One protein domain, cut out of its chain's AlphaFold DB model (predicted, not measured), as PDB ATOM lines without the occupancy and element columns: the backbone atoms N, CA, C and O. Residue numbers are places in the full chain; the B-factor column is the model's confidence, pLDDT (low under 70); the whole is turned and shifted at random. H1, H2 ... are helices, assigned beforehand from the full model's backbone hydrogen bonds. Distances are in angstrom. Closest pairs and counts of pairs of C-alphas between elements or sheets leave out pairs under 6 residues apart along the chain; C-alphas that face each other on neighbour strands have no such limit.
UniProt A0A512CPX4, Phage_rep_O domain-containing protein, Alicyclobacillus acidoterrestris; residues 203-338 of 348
ATOM      1  N   SER A 203     166.149 144.948 139.362       59.38
ATOM      2  CA  SER A 203     166.503 143.801 138.503       59.38
ATOM      3  C   SER A 203     166.794 144.246 137.066       59.38
ATOM      4  O   SER A 203     167.895 144.051 136.563       59.38
ATOM      5  N   SER A 204     165.872 144.995 136.449       67.00
ATOM      6  CA  SER A 204     166.022 145.399 135.046       67.00
ATOM      7  C   SER A 204     167.229 146.317 134.783       67.00
ATOM      8  O   SER A 204     167.825 146.260 133.706       67.00
ATOM      9  N   THR A 205     167.606 147.180 135.726       73.44
ATOM     10  CA  THR A 205     168.775 148.067 135.572       73.44
ATOM     11  C   THR A 205     170.088 147.316 135.766       73.44
ATOM     12  O   THR A 205     171.051 147.586 135.049       73.44
ATOM     13  N   THR A 206     170.111 146.335 136.669       82.50
ATOM     14  CA  THR A 206     171.289 145.491 136.910       82.50
ATOM     15  C   THR A 206     171.612 144.637 135.682       82.50
ATOM     16  O   THR A 206     172.767 144.600 135.265       82.50
ATOM     17  N   ASP A 207     170.597 144.066 135.028       89.31
ATOM     18  CA  ASP A 207     170.785 143.252 133.818       89.31
ATOM     19  C   ASP A 207     171.387 144.062 132.662       89.31
ATOM     20  O   ASP A 207     172.312 143.607 131.990       89.31
ATOM     21  N   LEU A 208     170.912 145.297 132.448       92.00
ATOM     22  CA  LEU A 208     171.434 146.163 131.384       92.00
ATOM     23  C   LEU A 208     172.895 146.551 131.637       92.00
ATOM     24  O   LEU A 208     173.707 146.512 130.716       92.00
ATOM     25  N   ASN A 209     173.235 146.886 132.883       91.81
ATOM     26  CA  ASN A 209     174.600 147.249 133.256       91.81
ATOM     27  C   ASN A 209     175.564 146.061 133.126       91.81
ATOM     28  O   ASN A 209     176.708 146.248 132.713       91.81
ATOM     29  N   ASN A 210     175.111 144.846 133.448       94.12
ATOM     30  CA  ASN A 210     175.902 143.632 133.266       94.12
ATOM     31  C   ASN A 210     176.157 143.363 131.775       94.12
ATOM     32  O   ASN A 210     177.317 143.233 131.387       94.12
ATOM     33  N   MET A 211     175.113 143.416 130.936       93.75
ATOM     34  CA  MET A 211     175.255 143.281 129.479       93.75
ATOM     35  C   MET A 211     176.191 144.344 128.887       93.75
ATOM     36  O   MET A 211     177.040 144.038 128.053       93.75
ATOM     37  N   GLN A 212     176.079 145.597 129.340       94.56
ATOM     38  CA  GLN A 212     176.949 146.684 128.891       94.56
ATOM     39  C   GLN A 212     178.421 146.415 129.233       94.56
ATOM     40  O   GLN A 212     179.284 146.590 128.373       94.56
ATOM     41  N   ARG A 213     178.723 145.995 130.471       93.56
ATOM     42  CA  ARG A 213     180.097 145.681 130.903       93.56
ATOM     43  C   ARG A 213     180.687 144.529 130.102       93.56
ATOM     44  O   ARG A 213     181.840 144.599 129.689       93.56
ATOM     45  N   GLU A 214     179.888 143.501 129.862       95.62
ATOM     46  CA  GLU A 214     180.295 142.322 129.108       95.62
ATOM     47  C   GLU A 214     180.615 142.666 127.647       95.62
ATOM     48  O   GLU A 214     181.695 142.342 127.152       95.62
ATOM     49  N   LEU A 215     179.746 143.433 126.979       93.69
ATOM     50  CA  LEU A 215     179.999 143.917 125.618       93.69
ATOM     51  C   LEU A 215     181.190 144.881 125.550       93.69
ATOM     52  O   LEU A 215     181.938 144.868 124.572       93.69
ATOM     53  N   GLN A 216     181.409 145.691 126.587       92.50
ATOM     54  CA  GLN A 216     182.587 146.549 126.681       92.50
ATOM     55  C   GLN A 216     183.878 145.720 126.794       92.50
ATOM     56  O   GLN A 216     184.857 146.029 126.114       92.50
ATOM     57  N   GLN A 217     183.875 144.649 127.594       94.25
ATOM     58  CA  GLN A 217     185.020 143.750 127.755       94.25
ATOM     59  C   GLN A 217     185.347 143.004 126.454       94.25
ATOM     60  O   GLN A 217     186.504 143.003 126.028       94.25
ATOM     61  N   VAL A 218     184.337 142.442 125.783       92.38
ATOM     62  CA  VAL A 218     184.498 141.806 124.460       92.38
ATOM     63  C   VAL A 218     185.014 142.823 123.442       92.38
ATOM     64  O   VAL A 218     185.951 142.557 122.691       92.38
ATOM     65  N   GLY A 219     184.473 144.039 123.471       88.88
ATOM     66  CA  GLY A 219     184.936 145.144 122.650       88.88
ATOM     67  C   GLY A 219     186.409 145.486 122.822       88.88
ATOM     68  O   GLY A 219     187.113 145.675 121.832       88.88
ATOM     69  N   MET A 220     186.885 145.539 124.065       89.94
ATOM     70  CA  MET A 220     188.294 145.780 124.371       89.94
ATOM     71  C   MET A 220     189.207 144.654 123.873       89.94
ATOM     72  O   MET A 220     190.295 144.936 123.378       89.94
ATOM     73  N   GLN A 221     188.768 143.394 123.961       91.69
ATOM     74  CA  GLN A 221     189.523 142.247 123.440       91.69
ATOM     75  C   GLN A 221     189.585 142.250 121.907       91.69
ATOM     76  O   GLN A 221     190.617 141.941 121.307       91.69
ATOM     77  N   LEU A 222     188.481 142.615 121.251       89.25
ATOM     78  CA  LEU A 222     188.398 142.623 119.796       89.25
ATOM     79  C   LEU A 222     189.110 143.832 119.170       89.25
ATOM     80  O   LEU A 222     189.731 143.660 118.118       89.25
ATOM     81  N   TYR A 223     189.074 144.998 119.823       86.56
ATOM     82  CA  TYR A 223     189.546 146.287 119.300       86.56
ATOM     83  C   TYR A 223     190.495 147.028 120.274       86.56
ATOM     84  O   TYR A 223     190.176 148.130 120.732       86.56
ATOM     85  N   PRO A 224     191.683 146.475 120.587       83.00
ATOM     86  CA  PRO A 224     192.573 147.044 121.604       83.00
ATOM     87  C   PRO A 224     193.204 148.385 121.191       83.00
ATOM     88  O   PRO A 224     193.425 149.249 122.034       83.00
ATOM     89  N   MET A 225     193.467 148.589 119.894       73.81
ATOM     90  CA  MET A 225     194.195 149.764 119.380       73.81
ATOM     91  C   MET A 225     193.299 150.980 119.107       73.81
ATOM     92  O   MET A 225     193.788 152.100 118.986       73.81
ATOM     93  N   THR A 226     191.985 150.789 119.011       65.12
ATOM     94  CA  THR A 226     191.019 151.861 118.739       65.12
ATOM     95  C   THR A 226     190.226 152.179 119.998       65.12
ATOM     96  O   THR A 226     189.026 151.955 120.008       65.12
ATOM     97  N   PHE A 227     190.886 152.629 121.075       60.84
ATOM     98  CA  PHE A 227     190.249 153.114 122.320       60.84
ATOM     99  C   PHE A 227     189.089 152.251 122.878       60.84
ATOM    100  O   PHE A 227     188.204 152.763 123.565       60.84
ATOM    101  N   GLY A 228     189.088 150.939 122.603       62.78
ATOM    102  CA  GLY A 228     187.962 150.054 122.887       62.78
ATOM    103  C   GLY A 228     186.640 150.488 122.234       62.78
ATOM    104  O   GLY A 228     186.511 151.505 121.553       62.78
ATOM    105  N   ILE A 229     185.595 149.698 122.460       74.44
ATOM    106  CA  ILE A 229     184.232 150.154 122.181       74.44
ATOM    107  C   ILE A 229     183.929 151.293 123.154       74.44
ATOM    108  O   ILE A 229     184.054 151.119 124.367       74.44
ATOM    109  N   SER A 230     183.521 152.456 122.639       83.81
ATOM    110  CA  SER A 230     183.099 153.554 123.508       83.81
ATOM    111  C   SER A 230     181.954 153.095 124.414       83.81
ATOM    112  O   SER A 230     181.081 152.336 123.987       83.81
ATOM    113  N   GLN A 231     181.915 153.578 125.659       84.88
ATOM    114  CA  GLN A 231     180.847 153.220 126.606       84.88
ATOM    115  C   GLN A 231     179.442 153.413 126.013       84.88
ATOM    116  O   GLN A 231     178.552 152.610 126.288       84.88
ATOM    117  N   GLY A 232     179.265 154.431 125.161       86.62
ATOM    118  CA  GLY A 232     178.011 154.687 124.452       86.62
ATOM    119  C   GLY A 232     177.639 153.599 123.441       86.62
ATOM    120  O   GLY A 232     176.488 153.189 123.393       86.62
ATOM    121  N   LEU A 233     178.595 153.065 122.674       90.62
ATOM    122  CA  LEU A 233     178.302 151.997 121.713       90.62
ATOM    123  C   LEU A 233     177.990 150.664 122.418       90.62
ATOM    124  O   LEU A 233     177.098 149.939 121.981       90.62
ATOM    125  N   ALA A 234     178.680 150.355 123.521       91.50
ATOM    126  CA  ALA A 234     178.359 149.184 124.339       91.50
ATOM    127  C   ALA A 234     176.952 149.295 124.952       91.50
ATOM    128  O   ALA A 234     176.204 148.316 124.959       91.50
ATOM    129  N   TYR A 235     176.571 150.495 125.409       92.31
ATOM    130  CA  TYR A 235     175.221 150.777 125.897       92.31
ATOM    131  C   TYR A 235     174.167 150.592 124.798       92.31
ATOM    132  O   TYR A 235     173.200 149.868 125.008       92.31
ATOM    133  N   ASP A 236     174.387 151.164 123.610       92.81
ATOM    134  CA  ASP A 236     173.469 151.044 122.472       92.81
ATOM    135  C   ASP A 236     173.216 149.579 122.074       92.81
ATOM    136  O   ASP A 236     172.081 149.194 121.781       92.81
ATOM    137  N   LEU A 237     174.268 148.753 122.049       93.81
ATOM    138  CA  LEU A 237     174.154 147.325 121.742       93.81
ATOM    139  C   LEU A 237     173.398 146.570 122.845       93.81
ATOM    140  O   LEU A 237     172.511 145.771 122.535       93.81
ATOM    141  N   ALA A 238     173.695 146.846 124.118       94.31
ATOM    142  CA  ALA A 238     172.988 146.246 125.249       94.31
ATOM    143  C   ALA A 238     171.497 146.629 125.255       94.31
ATOM    144  O   ALA A 238     170.630 145.782 125.477       94.31
ATOM    145  N   GLU A 239     171.181 147.891 124.957       94.62
ATOM    146  CA  GLU A 239     169.810 148.387 124.878       94.62
ATOM    147  C   GLU A 239     169.038 147.726 123.728       94.62
ATOM    148  O   GLU A 239     167.920 147.252 123.940       94.62
ATOM    149  N   LEU A 240     169.635 147.624 122.533       93.75
ATOM    150  CA  LEU A 240     169.027 146.933 121.388       93.75
ATOM    151  C   LEU A 240     168.759 145.455 121.681       93.75
ATOM    152  O   LEU A 240     167.673 144.960 121.373       93.75
ATOM    153  N   THR A 241     169.721 144.775 122.304       94.62
ATOM    154  CA  THR A 241     169.621 143.359 122.686       94.62
ATOM    155  C   THR A 241     168.468 143.153 123.664       94.62
ATOM    156  O   THR A 241     167.551 142.369 123.411       94.62
ATOM    157  N   LYS A 242     168.431 143.960 124.731       94.94
ATOM    158  CA  LYS A 242     167.386 143.898 125.756       94.94
ATOM    159  C   LYS A 242     166.002 144.239 125.208       94.94
ATOM    160  O   LYS A 242     165.028 143.556 125.520       94.94
ATOM    161  N   ARG A 243     165.893 145.294 124.393       93.62
ATOM    162  CA  ARG A 243     164.617 145.765 123.829       93.62
ATOM    163  C   ARG A 243     163.961 144.719 122.932       93.62
ATOM    164  O   ARG A 243     162.736 144.637 122.909       93.62
ATOM    165  N   ASN A 244     164.763 143.932 122.221       94.94
ATOM    166  CA  ASN A 244     164.286 142.916 121.285       94.94
ATOM    167  C   ASN A 244     164.300 141.492 121.865       94.94
ATOM    168  O   ASN A 244     163.979 140.556 121.137       94.94
ATOM    169  N   GLN A 245     164.617 141.336 123.160       95.62
ATOM    170  CA  GLN A 245     164.721 140.040 123.849       95.62
ATOM    171  C   GLN A 245     165.672 139.073 123.125       95.62
ATOM    172  O   GLN A 245     165.346 137.908 122.905       95.62
ATOM    173  N   LEU A 246     166.824 139.590 122.701       95.12
ATOM    174  CA  LEU A 246     167.859 138.828 122.008       95.12
ATOM    175  C   LEU A 246     168.865 138.267 123.011       95.12
ATOM    176  O   LEU A 246     169.040 138.816 124.100       95.12
ATOM    177  N   ASP A 247     169.552 137.203 122.611       95.31
ATOM    178  CA  ASP A 247     170.705 136.689 123.342       95.31
ATOM    179  C   ASP A 247     171.895 137.662 123.216       95.31
ATOM    180  O   ASP A 247     172.141 138.226 122.144       95.31
ATOM    181  N   ILE A 248     172.651 137.857 124.297       96.19
ATOM    182  CA  ILE A 248     173.871 138.674 124.293       96.19
ATOM    183  C   ILE A 248     174.933 138.111 123.344       96.19
ATOM    184  O   ILE A 248     175.688 138.880 122.742       96.19
ATOM    185  N   GLU A 249     174.945 136.792 123.135       97.00
ATOM    186  CA  GLU A 249     175.855 136.149 122.185       97.00
ATOM    187  C   GLU A 249     175.629 136.639 120.748       97.00
ATOM    188  O   GLU A 249     176.573 136.738 119.964       97.00
ATOM    189  N   LEU A 250     174.408 137.063 120.409       96.81
ATOM    190  CA  LEU A 250     174.119 137.660 119.109       96.81
ATOM    191  C   LEU A 250     174.809 139.026 118.953       96.81
ATOM    192  O   LEU A 250     175.383 139.329 117.908       96.81
ATOM    193  N   ALA A 251     174.813 139.857 119.999       96.69
ATOM    194  CA  ALA A 251     175.524 141.135 119.976       96.69
ATOM    195  C   ALA A 251     177.053 140.954 119.929       96.69
ATOM    196  O   ALA A 251     177.743 141.739 119.271       96.69
ATOM    197  N   ARG A 252     177.582 139.904 120.572       96.62
ATOM    198  CA  ARG A 252     179.000 139.520 120.476       96.62
ATOM    199  C   ARG A 252     179.373 139.080 119.061       96.62
ATOM    200  O   ARG A 252     180.335 139.606 118.505       96.62
ATOM    201  N   GLU A 253     178.575 138.219 118.434       97.56
ATOM    202  CA  GLU A 253     178.804 137.788 117.048       97.56
ATOM    203  C   GLU A 253     178.783 138.981 116.081       97.56
ATOM    204  O   GLU A 253     179.615 139.062 115.179       97.56
ATOM    205  N   ALA A 254     177.898 139.964 116.287       96.94
ATOM    206  CA  ALA A 254     177.879 141.179 115.469       96.94
ATOM    207  C   ALA A 254     179.208 141.961 115.547       96.94
ATOM    208  O   ALA A 254     179.677 142.500 114.536       96.94
ATOM    209  N   LEU A 255     179.846 142.003 116.723       96.06
ATOM    210  CA  LEU A 255     181.167 142.615 116.908       96.06
ATOM    211  C   LEU A 255     182.283 141.819 116.229       96.06
ATOM    212  O   LEU A 255     183.182 142.422 115.632       96.06
ATOM    213  N   GLU A 256     182.216 140.489 116.279       95.94
ATOM    214  CA  GLU A 256     183.162 139.609 115.592       95.94
ATOM    215  C   GLU A 256     183.034 139.694 114.068       95.94
ATOM    216  O   GLU A 256     184.042 139.769 113.367       95.94
ATOM    217  N   VAL A 257     181.809 139.747 113.535       95.12
ATOM    218  CA  VAL A 257     181.544 139.979 112.106       95.12
ATOM    219  C   VAL A 257     182.140 141.315 111.665       95.12
ATOM    220  O   VAL A 257     182.858 141.360 110.665       95.12
ATOM    221  N   ALA A 258     181.919 142.391 112.428       94.25
ATOM    222  CA  ALA A 258     182.521 143.689 112.130       94.25
ATOM    223  C   ALA A 258     184.059 143.610 112.080       94.25
ATOM    224  O   ALA A 258     184.665 144.133 111.140       94.25
ATOM    225  N   LYS A 259     184.679 142.870 113.011       94.00
ATOM    226  CA  LYS A 259     186.137 142.684 113.056       94.00
ATOM    227  C   LYS A 259     186.641 141.872 111.868       94.00
ATOM    228  O   LYS A 259     187.617 142.275 111.240       94.00
ATOM    229  N   ARG A 260     185.974 140.763 111.524       93.94
ATOM    230  CA  ARG A 260     186.326 139.909 110.372       93.94
ATOM    231  C   ARG A 260     186.309 140.682 109.054       93.94
ATOM    232  O   ARG A 260     187.154 140.441 108.201       93.94
ATOM    233  N   ILE A 261     185.389 141.637 108.903       91.88
ATOM    234  CA  ILE A 261     185.276 142.486 107.702       91.88
ATOM    235  C   ILE A 261     186.251 143.688 107.763       91.88
ATOM    236  O   ILE A 261     186.357 144.462 106.811       91.88
ATOM    237  N   GLY A 262     186.983 143.873 108.868       91.56
ATOM    238  CA  GLY A 262     187.884 145.012 109.063       91.56
ATOM    239  C   GLY A 262     187.145 146.347 109.202       91.56
ATOM    240  O   GLY A 262     187.658 147.392 108.801       91.56
ATOM    241  N   LYS A 263     185.906 146.320 109.708       92.69
ATOM    242  CA  LYS A 263     185.101 147.515 109.993       92.69
ATOM    243  C   LYS A 263     185.238 147.928 111.455       92.69
ATOM    244  O   LYS A 263     185.756 147.192 112.289       92.69
ATOM    245  N   ASP A 264     184.803 149.148 111.746       91.25
ATOM    246  CA  ASP A 264     184.779 149.665 113.106       91.25
ATOM    247  C   ASP A 264     183.651 149.025 113.925       91.25
ATOM    248  O   ASP A 264     182.678 148.490 113.394       91.25
ATOM    249  N   ALA A 265     183.746 149.125 115.249       89.25
ATOM    250  CA  ALA A 265     182.731 148.561 116.133       89.25
ATOM    251  C   ALA A 265     181.333 149.185 115.921       89.25
ATOM    252  O   ALA A 265     180.323 148.555 116.231       89.25
ATOM    253  N   LYS A 266     181.237 150.393 115.339       92.12
ATOM    254  CA  LYS A 266     179.948 151.014 114.984       92.12
ATOM    255  C   LYS A 266     179.186 150.184 113.951       92.12
ATOM    256  O   LYS A 266     177.955 150.148 113.994       92.12
ATOM    257  N   PHE A 267     179.896 149.476 113.073       93.62
ATOM    258  CA  PHE A 267     179.296 148.564 112.106       93.62
ATOM    259  C   PHE A 267     178.544 147.401 112.769       93.62
ATOM    260  O   PHE A 267     177.542 146.938 112.227       93.62
ATOM    261  N   ALA A 268     178.935 146.977 113.975       95.06
ATOM    262  CA  ALA A 268     178.226 145.920 114.697       95.06
ATOM    263  C   ALA A 268     176.782 146.312 115.051       95.06
ATOM    264  O   ALA A 268     175.877 145.492 114.938       95.06
ATOM    265  N   LYS A 269     176.532 147.586 115.392       95.50
ATOM    266  CA  LYS A 269     175.170 148.097 115.637       95.50
ATOM    267  C   LYS A 269     174.303 148.005 114.383       95.50
ATOM    268  O   LYS A 269     173.136 147.616 114.458       95.50
ATOM    269  N   PHE A 270     174.878 148.353 113.233       95.44
ATOM    270  CA  PHE A 270     174.210 148.215 111.942       95.44
ATOM    271  C   PHE A 270     173.885 146.743 111.651       95.44
ATOM    272  O   PHE A 270     172.732 146.425 111.367       95.44
ATOM    273  N   LYS A 271     174.857 145.840 111.834       95.94
ATOM    274  CA  LYS A 271     174.673 144.396 111.633       95.94
ATOM    275  C   LYS A 271     173.595 143.791 112.527       95.94
ATOM    276  O   LYS A 271     172.704 143.111 112.029       95.94
ATOM    277  N   LEU A 272     173.606 144.115 113.818       96.94
ATOM    278  CA  LEU A 272     172.578 143.654 114.748       96.94
ATOM    279  C   LEU A 272     171.179 144.145 114.331       96.94
ATOM    280  O   LEU A 272     170.215 143.388 114.369       96.94
ATOM    281  N   THR A 273     171.070 145.395 113.868       95.81
ATOM    282  CA  THR A 273     169.803 145.955 113.365       95.81
ATOM    283  C   THR A 273     169.320 145.229 112.105       95.81
ATOM    284  O   THR A 273     168.129 144.947 111.986       95.81
ATOM    285  N   GLN A 274     170.233 144.883 111.195       95.31
ATOM    286  CA  GLN A 274     169.935 144.126 109.976       95.31
ATOM    287  C   GLN A 274     169.387 142.724 110.293       95.31
ATOM    288  O   GLN A 274     168.396 142.296 109.696       95.31
ATOM    289  N   TRP A 275     169.984 142.021 111.260       97.00
ATOM    290  CA  TRP A 275     169.492 140.712 111.707       97.00
ATOM    291  C   TRP A 275     168.103 140.809 112.343       97.00
ATOM    292  O   TRP A 275     167.218 140.035 111.980       97.00
ATOM    293  N   ILE A 276     167.869 141.820 113.190       96.31
ATOM    294  CA  ILE A 276     166.547 142.090 113.781       96.31
ATOM    295  C   ILE A 276     165.490 142.308 112.691       96.31
ATOM    296  O   ILE A 276     164.407 141.729 112.756       96.31
ATOM    297  N   GLN A 277     165.799 143.119 111.676       94.69
ATOM    298  CA  GLN A 277     164.890 143.387 110.554       94.69
ATOM    299  C   GLN A 277     164.623 142.143 109.701       94.69
ATOM    300  O   GLN A 277     163.528 141.994 109.163       94.69
ATOM    301  N   SER A 278     165.598 141.239 109.620       93.25
ATOM    302  CA  SER A 278     165.474 139.952 108.928       93.25
ATOM    303  C   SER A 278     164.762 138.883 109.770       93.25
ATOM    304  O   SER A 278     164.585 137.761 109.308       93.25
ATOM    305  N   GLY A 279     164.344 139.210 111.000       95.88
ATOM    306  CA  GLY A 279     163.662 138.287 111.909       95.88
ATOM    307  C   GLY A 279     164.582 137.267 112.588       95.88
ATOM    308  O   GLY A 279     164.082 136.330 113.209       95.88
ATOM    309  N   ILE A 280     165.900 137.443 112.498       96.31
ATOM    310  CA  ILE A 280     166.900 136.554 113.096       96.31
ATOM    311  C   ILE A 280     167.033 136.896 114.582       96.31
ATOM    312  O   ILE A 280     167.326 138.041 114.935       96.31
ATOM    313  N   LYS A 281     166.811 135.907 115.453       96.06
ATOM    314  CA  LYS A 281     166.875 136.080 116.917       96.06
ATOM    315  C   LYS A 281     167.915 135.198 117.601       96.06
ATOM    316  O   LYS A 281     168.303 135.489 118.728       96.06
ATOM    317  N   ASP A 282     168.350 134.143 116.931       96.69
ATOM    318  CA  ASP A 282     169.271 133.132 117.425       96.69
ATOM    319  C   ASP A 282     170.640 133.223 116.738       96.69
ATOM    320  O   ASP A 282     170.770 133.631 115.579       96.69
ATOM    321  N   LEU A 283     171.675 132.821 117.475       97.00
ATOM    322  CA  LEU A 283     173.066 132.878 117.029       97.00
ATOM    323  C   LEU A 283     173.327 131.993 115.800       97.00
ATOM    324  O   LEU A 283     174.071 132.385 114.900       97.00
ATOM    325  N   GLU A 284     172.727 130.802 115.745       97.19
ATOM    326  CA  GLU A 284     172.939 129.866 114.637       97.19
ATOM    327  C   GLU A 284     172.385 130.409 113.320       97.19
ATOM    328  O   GLU A 284     173.079 130.369 112.301       97.19
ATOM    329  N   SER A 285     171.175 130.971 113.336       96.50
ATOM    330  CA  SER A 285     170.582 131.598 112.155       96.50
ATOM    331  C   SER A 285     171.385 132.809 111.685       96.50
ATOM    332  O   SER A 285     171.555 132.984 110.480       96.50
ATOM    333  N   ALA A 286     171.961 133.599 112.598       96.50
ATOM    334  CA  ALA A 286     172.850 134.702 112.228       96.50
ATOM    335  C   ALA A 286     174.133 134.212 111.534       96.50
ATOM    336  O   ALA A 286     174.524 134.755 110.499       96.50
ATOM    337  N   LYS A 287     174.755 133.140 112.041       96.94
ATOM    338  CA  LYS A 287     175.943 132.527 111.417       96.94
ATOM    339  C   LYS A 287     175.643 131.935 110.040       96.94
ATOM    340  O   LYS A 287     176.448 132.097 109.119       96.94
ATOM    341  N   ARG A 288     174.490 131.274 109.884       96.25
ATOM    342  CA  ARG A 288     174.025 130.763 108.583       96.25
ATOM    343  C   ARG A 288     173.802 131.907 107.600       96.25
ATOM    344  O   ARG A 288     174.363 131.873 106.509       96.25
ATOM    345  N   TYR A 289     173.096 132.953 108.028       94.81
ATOM    346  CA  TYR A 289     172.844 134.144 107.220       94.81
ATOM    347  C   TYR A 289     174.142 134.803 106.734       94.81
ATOM    348  O   TYR A 289     174.290 135.076 105.546       94.81
ATOM    349  N   GLU A 290     175.125 135.013 107.614       94.25
ATOM    350  CA  GLU A 290     176.406 135.603 107.200       94.25
ATOM    351  C   GLU A 290     177.204 134.681 106.266       94.25
ATOM    352  O   GLU A 290     177.859 135.172 105.347       94.25
ATOM    353  N   SER A 291     177.115 133.358 106.435       93.31
ATOM    354  CA  SER A 291     177.756 132.393 105.528       93.31
ATOM    355  C   SER A 291     177.145 132.444 104.122       93.31
ATOM    356  O   SER A 291     177.876 132.450 103.131       93.31
ATOM    357  N   GLU A 292     175.818 132.550 104.025       93.81
ATOM    358  CA  GLU A 292     175.096 132.701 102.755       93.81
ATOM    359  C   GLU A 292     175.414 134.038 102.072       93.81
ATOM    360  O   GLU A 292     175.747 134.069 100.885       93.81
ATOM    361  N   VAL A 293     175.386 135.146 102.823       90.75
ATOM    362  CA  VAL A 293     175.712 136.485 102.303       90.75
ATOM    363  C   VAL A 293     177.169 136.559 101.840       90.75
ATOM    364  O   VAL A 293     177.465 137.151 100.796       90.75
ATOM    365  N   PHE A 294     178.096 135.952 102.582       88.62
ATOM    366  CA  PHE A 294     179.504 135.893 102.202       88.62
ATOM    367  C   PHE A 294     179.721 135.040 100.942       88.62
ATOM    368  O   PHE A 294     180.412 135.480 100.020       88.62
ATOM    369  N   GLY A 295     179.071 133.876 100.847       89.25
ATOM    370  CA  GLY A 295     179.096 133.038  99.646       89.25
ATOM    371  C   GLY A 295     178.562 133.767  98.409       89.25
ATOM    372  O   GLY A 295     179.209 133.768  97.359       89.25
ATOM    373  N   ALA A 296     177.439 134.479  98.551       90.44
ATOM    374  CA  ALA A 296     176.861 135.291  97.481       90.44
ATOM    375  C   ALA A 296     177.802 136.420  97.021       90.44
ATOM    376  O   ALA A 296     177.888 136.712  95.827       90.44
ATOM    377  N   ARG A 297     178.558 137.036  97.943       86.00
ATOM    378  CA  ARG A 297     179.572 138.049  97.599       86.00
ATOM    379  C   ARG A 297     180.708 137.482  96.764       86.00
ATOM    380  O   ARG A 297     181.061 138.107  95.768       86.00
ATOM    381  N   ILE A 298     181.244 136.319  97.140       86.38
ATOM    382  CA  ILE A 298     182.326 135.663  96.391       86.38
ATOM    383  C   ILE A 298     181.860 135.337  94.970       86.38
ATOM    384  O   ILE A 298     182.534 135.695  94.000       86.38
ATOM    385  N   GLN A 299     180.674 134.739  94.833       87.94
ATOM    386  CA  GLN A 299     180.088 134.440  93.524       87.94
ATOM    387  C   GLN A 299     179.872 135.709  92.689       87.94
ATOM    388  O   GLN A 299     180.213 135.732  91.508       87.94
ATOM    389  N   ALA A 300     179.371 136.792  93.293       84.12
ATOM    390  CA  ALA A 300     179.178 138.063  92.600       84.12
ATOM    391  C   ALA A 300     180.504 138.717  92.167       84.12
ATOM    392  O   ALA A 300     180.555 139.314  91.092       84.12
ATOM    393  N   SER A 301     181.572 138.608  92.965       84.69
ATOM    394  CA  SER A 301     182.903 139.087  92.570       84.69
ATOM    395  C   SER A 301     183.489 138.276  91.410       84.69
ATOM    396  O   SER A 301     183.890 138.871  90.414       84.69
ATOM    397  N   ALA A 302     183.420 136.942  91.465       84.19
ATOM    398  CA  ALA A 302     183.888 136.072  90.382       84.19
ATOM    399  C   ALA A 302     183.085 136.270  89.080       84.19
ATOM    400  O   ALA A 302     183.640 136.231  87.980       84.19
ATOM    401  N   ALA A 303     181.779 136.541  89.186       80.69
ATOM    402  CA  ALA A 303     180.932 136.865  88.037       80.69
ATOM    403  C   ALA A 303     181.325 138.198  87.376       80.69
ATOM    404  O   ALA A 303     181.283 138.299  86.152       80.69
ATOM    405  N   ARG A 304     181.740 139.210  88.156       80.75
ATOM    406  CA  ARG A 304     182.205 140.505  87.618       80.75
ATOM    407  C   ARG A 304     183.538 140.399  86.882       80.75
ATOM    408  O   ARG A 304     183.762 141.153  85.944       80.75
ATOM    409  N   GLU A 305     184.413 139.495  87.312       82.75
ATOM    410  CA  GLU A 305     185.699 139.256  86.647       82.75
ATOM    411  C   GLU A 305     185.543 138.464  85.341       82.75
ATOM    412  O   GLU A 305     186.289 138.688  84.391       82.75
ATOM    413  N   SER A 306     184.548 137.573  85.264       78.31
ATOM    414  CA  SER A 306     184.300 136.718  84.090       78.31
ATOM    415  C   SER A 306     183.321 137.307  83.069       78.31
ATOM    416  O   SER A 306     183.368 136.954  81.891       78.31
ATOM    417  N   SER A 307     182.435 138.210  83.486       57.12
ATOM    418  CA  SER A 307     181.419 138.818  82.630       57.12
ATOM    419  C   SER A 307     181.271 140.297  82.980       57.12
ATOM    420  O   SER A 307     181.072 140.654  84.138       57.12
ATOM    421  N   GLY A 308     181.385 141.186  81.989       62.31
ATOM    422  CA  GLY A 308     181.130 142.621  82.170       62.31
ATOM    423  C   GLY A 308     179.781 142.922  82.861       62.31
ATOM    424  O   GLY A 308     178.940 142.038  82.995       62.31
ATOM    425  N   PRO A 309     179.539 144.174  83.293       54.66
ATOM    426  CA  PRO A 309     178.661 144.558  84.407       54.66
ATOM    427  C   PRO A 309     177.178 144.190  84.220       54.66
ATOM    428  O   PRO A 309     176.329 145.041  83.954       54.66
ATOM    429  N   ARG A 310     176.834 142.919  84.422       57.16
ATOM    430  CA  ARG A 310     175.462 142.429  84.569       57.16
ATOM    431  C   ARG A 310     175.348 141.672  85.885       57.16
ATOM    432  O   ARG A 310     176.118 140.759  86.163       57.16
ATOM    433  N   ALA A 311     174.401 142.093  86.719       57.03
ATOM    434  CA  ALA A 311     174.117 141.434  87.985       57.03
ATOM    435  C   ALA A 311     173.552 140.014  87.746       57.03
ATOM    436  O   ALA A 311     172.777 139.827  86.805       57.03
ATOM    437  N   PRO A 312     173.911 139.019  88.576       58.34
ATOM    438  CA  PRO A 312     173.393 137.659  88.451       58.34
ATOM    439  C   PRO A 312     171.896 137.603  88.812       58.34
ATOM    440  O   PRO A 312     171.503 137.906  89.937       58.34
ATOM    441  N   ASN A 313     171.056 137.184  87.860       65.06
ATOM    442  CA  ASN A 313     169.583 137.163  87.942       65.06
ATOM    443  C   ASN A 313     168.982 136.025  88.811       65.06
ATOM    444  O   ASN A 313     167.875 135.571  88.538       65.06
ATOM    445  N   GLY A 314     169.676 135.538  89.847       78.12
ATOM    446  CA  GLY A 314     169.259 134.329  90.585       78.12
ATOM    447  C   GLY A 314     169.287 134.398  92.113       78.12
ATOM    448  O   GLY A 314     169.029 133.387  92.759       78.12
ATOM    449  N   LEU A 315     169.621 135.543  92.715       75.88
ATOM    450  CA  LEU A 315     169.727 135.645  94.175       75.88
ATOM    451  C   LEU A 315     168.352 135.874  94.835       75.88
ATOM    452  O   LEU A 315     167.578 136.693  94.332       75.88
ATOM    453  N   PRO A 316     168.057 135.227  95.982       79.25
ATOM    454  CA  PRO A 316     166.886 135.544  96.797       79.25
ATOM    455  C   PRO A 316     166.796 137.045  97.118       79.25
ATOM    456  O   PRO A 316     167.790 137.676  97.481       79.25
ATOM    457  N   GLU A 317     165.594 137.623  97.025       75.56
ATOM    458  CA  GLU A 317     165.383 139.082  97.086       75.56
ATOM    459  C   GLU A 317     165.900 139.728  98.386       75.56
ATOM    460  O   GLU A 317     166.377 140.863  98.375       75.56
ATOM    461  N   HIS A 318     165.873 139.001  99.509       77.81
ATOM    462  CA  HIS A 318     166.406 139.488 100.785       77.81
ATOM    463  C   HIS A 318     167.942 139.614 100.775       77.81
ATOM    464  O   HIS A 318     168.474 140.574 101.332       77.81
ATOM    465  N   ILE A 319     168.656 138.715 100.085       75.25
ATOM    466  CA  ILE A 319     170.114 138.798  99.893       75.25
ATOM    467  C   ILE A 319     170.444 139.950  98.943       75.25
ATOM    468  O   ILE A 319     171.357 140.735  99.202       75.25
ATOM    469  N   ARG A 320     169.655 140.110  97.872       78.75
ATOM    470  CA  ARG A 320     169.821 141.203  96.906       78.75
ATOM    471  C   ARG A 320     169.707 142.574  97.582       78.75
ATOM    472  O   ARG A 320     170.590 143.413  97.408       78.75
ATOM    473  N   ARG A 321     168.682 142.773  98.423       79.69
ATOM    474  CA  ARG A 321     168.516 144.006  99.215       79.69
ATOM    475  C   ARG A 321     169.648 144.224 100.213       79.69
ATOM    476  O   ARG A 321     170.171 145.331 100.282       79.69
ATOM    477  N   ALA A 322     170.074 143.181 100.926       75.81
ATOM    478  CA  ALA A 322     171.195 143.274 101.862       75.81
ATOM    479  C   ALA A 322     172.496 143.723 101.169       75.81
ATOM    480  O   ALA A 322     173.232 144.554 101.703       75.81
ATOM    481  N   MET A 323     172.765 143.227  99.956       75.94
ATOM    482  CA  MET A 323     173.927 143.648  99.165       75.94
ATOM    483  C   MET A 323     173.822 145.103  98.686       75.94
ATOM    484  O   MET A 323     174.815 145.830  98.735       75.94
ATOM    485  N   GLU A 324     172.642 145.547  98.243       79.88
ATOM    486  CA  GLU A 324     172.410 146.940  97.831       79.88
ATOM    487  C   GLU A 324     172.563 147.926  99.001       79.88
ATOM    488  O   GLU A 324     173.174 148.987  98.842       79.88
ATOM    489  N   GLU A 325     172.042 147.581 100.179       78.38
ATOM    490  CA  GLU A 325     172.139 148.416 101.379       78.38
ATOM    491  C   GLU A 325     173.574 148.520 101.900       78.38
ATOM    492  O   GLU A 325     174.012 149.626 102.224       78.38
ATOM    493  N   ASP A 326     174.339 147.424 101.894       71.75
ATOM    494  CA  ASP A 326     175.755 147.456 102.277       71.75
ATOM    495  C   ASP A 326     176.595 148.303 101.306       71.75
ATOM    496  O   ASP A 326     177.478 149.048 101.745       71.75
ATOM    497  N   MET A 327     176.298 148.270  99.999       74.25
ATOM    498  CA  MET A 327     176.962 149.156  99.034       74.25
ATOM    499  C   MET A 327     176.617 150.630  99.285       74.25
ATOM    500  O   MET A 327     177.520 151.466  99.359       74.25
ATOM    501  N   ARG A 328     175.338 150.959  99.518       75.44
ATOM    502  CA  ARG A 328     174.926 152.333  99.868       75.44
ATOM    503  C   ARG A 328     175.524 152.798 101.199       75.44
ATOM    504  O   ARG A 328     175.878 153.971 101.340       75.44
ATOM    505  N   GLY A 329     175.641 151.901 102.176       68.44
ATOM    506  CA  GLY A 329     176.267 152.167 103.470       68.44
ATOM    507  C   GLY A 329     177.754 152.491 103.329       68.44
ATOM    508  O   GLY A 329     178.219 153.506 103.854       68.44
ATOM    509  N   ALA A 330     178.490 151.689 102.555       62.56
ATOM    510  CA  ALA A 330     179.902 151.924 102.264       62.56
ATOM    511  C   ALA A 330     180.134 153.249 101.513       62.56
ATOM    512  O   ALA A 330     181.054 153.996 101.854       62.56
ATOM    513  N   GLU A 331     179.268 153.593 100.553       69.81
ATOM    514  CA  GLU A 331     179.324 154.878  99.844       69.81
ATOM    515  C   GLU A 331     179.089 156.076 100.773       69.81
ATOM    516  O   GLU A 331     179.782 157.089 100.651       69.81
ATOM    517  N   ARG A 332     178.160 155.974 101.736       70.88
ATOM    518  CA  ARG A 332     177.938 157.038 102.731       70.88
ATOM    519  C   ARG A 332     179.162 157.252 103.617       70.88
ATOM    520  O   ARG A 332     179.564 158.395 103.801       70.88
ATOM    521  N   VAL A 333     179.785 156.180 104.114       61.84
ATOM    522  CA  VAL A 333     180.989 156.280 104.961       61.84
ATOM    523  C   VAL A 333     182.166 156.893 104.189       61.84
ATOM    524  O   VAL A 333     182.877 157.744 104.728       61.84
ATOM    525  N   ASN A 334     182.341 156.535 102.912       55.75
ATOM    526  CA  ASN A 334     183.374 157.135 102.065       55.75
ATOM    527  C   ASN A 334     183.099 158.614 101.742       55.75
ATOM    528  O   ASN A 334     184.038 159.413 101.744       55.75
ATOM    529  N   ARG A 335     181.837 159.018 101.529       67.88
ATOM    530  CA  ARG A 335     181.483 160.441 101.353       67.88
ATOM    531  C   ARG A 335     181.766 161.267 102.606       67.88
ATOM    532  O   ARG A 335     182.297 162.365 102.473       67.88
ATOM    533  N   SER A 336     181.485 160.737 103.797       65.25
ATOM    534  CA  SER A 336     181.803 161.422 105.058       65.25
ATOM    535  C   SER A 336     183.312 161.622 105.236       65.25
ATOM    536  O   SER A 336     183.746 162.723 105.555       65.25
ATOM    537  N   ARG A 337     184.131 160.605 104.925       54.28
ATOM    538  CA  ARG A 337     185.603 160.728 104.969       54.28
ATOM    539  C   ARG A 337     186.161 161.723 103.946       54.28
ATOM    540  O   ARG A 337     187.103 162.444 104.255       54.28
ATOM    541  N   SER A 338     185.583 161.785 102.744       64.88
ATOM    542  CA  SER A 338     185.996 162.756 101.720       64.88
ATOM    543  C   SER A 338     185.603 164.196 102.078       64.88
ATOM    544  O   SER A 338     186.310 165.127 101.695       64.88
TER     545      SER A 338
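Overview. This is residues 203 to 338 of the 348 residues of the protein "Phage_rep_O domain-containing protein" of Alicyclobacillus acidoterrestris (UniProt A0A512CPX4). The six helices make an elongated zigzag in two rows: H1, H3 and H5 follow one another, staggered, along the long axis, and H2, H4 and H6 cross over one side of that row. H6 is set more loosely than H2 and H4, and its residues 330 to 338 stick out. The printed part has 136 residues, with six named helices, H1 to H6 in order, and no named strand; the class is all helix. By its radius of gyration of the C-alphas, 16.5 A, the whole is compact, yet its outline is elongated, with spans of 56 by 34 by 22 A.

Along the chain. H1 holds residues 203 to 222 and measures 28.8 A from first to last C-alpha, beginning with C-alpha 203 at (166.503, 143.801, 138.503). H2 is residues 231 to 243, H3 residues 248 to 260 and H4 residues 265 to 277, with lengths of 18.1 A, 18.7 A and 19.4 A. H5, the longest helix, takes residues 283 to 306 over 35.0 A, from C-alpha 283 at (173.066, 132.878, 117.029). H6, residues 317 to 338, measures 31.7 A and ends with C-alpha 338 at (185.996, 162.756, 101.720).

Arrangement. H3 is the hub and touches H1, H2, H4 and H5. H1 and H3 run the same way at a shallow tilt of 21 degrees, the C-alphas of Leu 215 and Arg 252 closest at 6.8 A. H1 touches H2 at a steep tilt of 52 degrees, opposite ways, with Gln 212 and Tyr 235 closest at 5.4 A between C-alphas. H2 touches H3 with residues 237 to 241 alone, at a steep tilt of 49 degrees; the closest C-alphas, of Thr 241 and Ile 248, are 6.5 A apart. H2 and H4 touch at a shallow tilt of 12 degrees, the same way, the C-alphas of Leu 237 and Lys 269 closest at 6.2 A. H3 and H4 touch at a steep tilt of 56 degrees, opposite ways, with the C-alphas of Ala 254 and Ala 268 closest at 4.8 A. H5 touches H3 with residues 283 to 286 alone, at a shallow tilt of 22 degrees, the same way; the closest C-alphas, of Leu 250 and Leu 283, are 5.3 A apart. H6 touches no helix: it is near H4, and close but not clearly touching H5, about perpendicular at 77 degrees, with the C-alphas of Val 293 and Ile 319 closest at 6.5 A. H1 and H5 are apart. Every O i to N i+4 pair is within hydrogen-bond range in H1, H2, H3, H5 and H6; in H4, 7 of 9 are.

Size, cuts and confidence. The two C-alphas farthest apart, of Ser 203 and Gly 308, are 58.2 A from each other. The printed part has no cut, and no link is long. Mean pLDDT of the printed part is 85.4; 21 residues are under 70, among them 307 to 313 and 333 to 338.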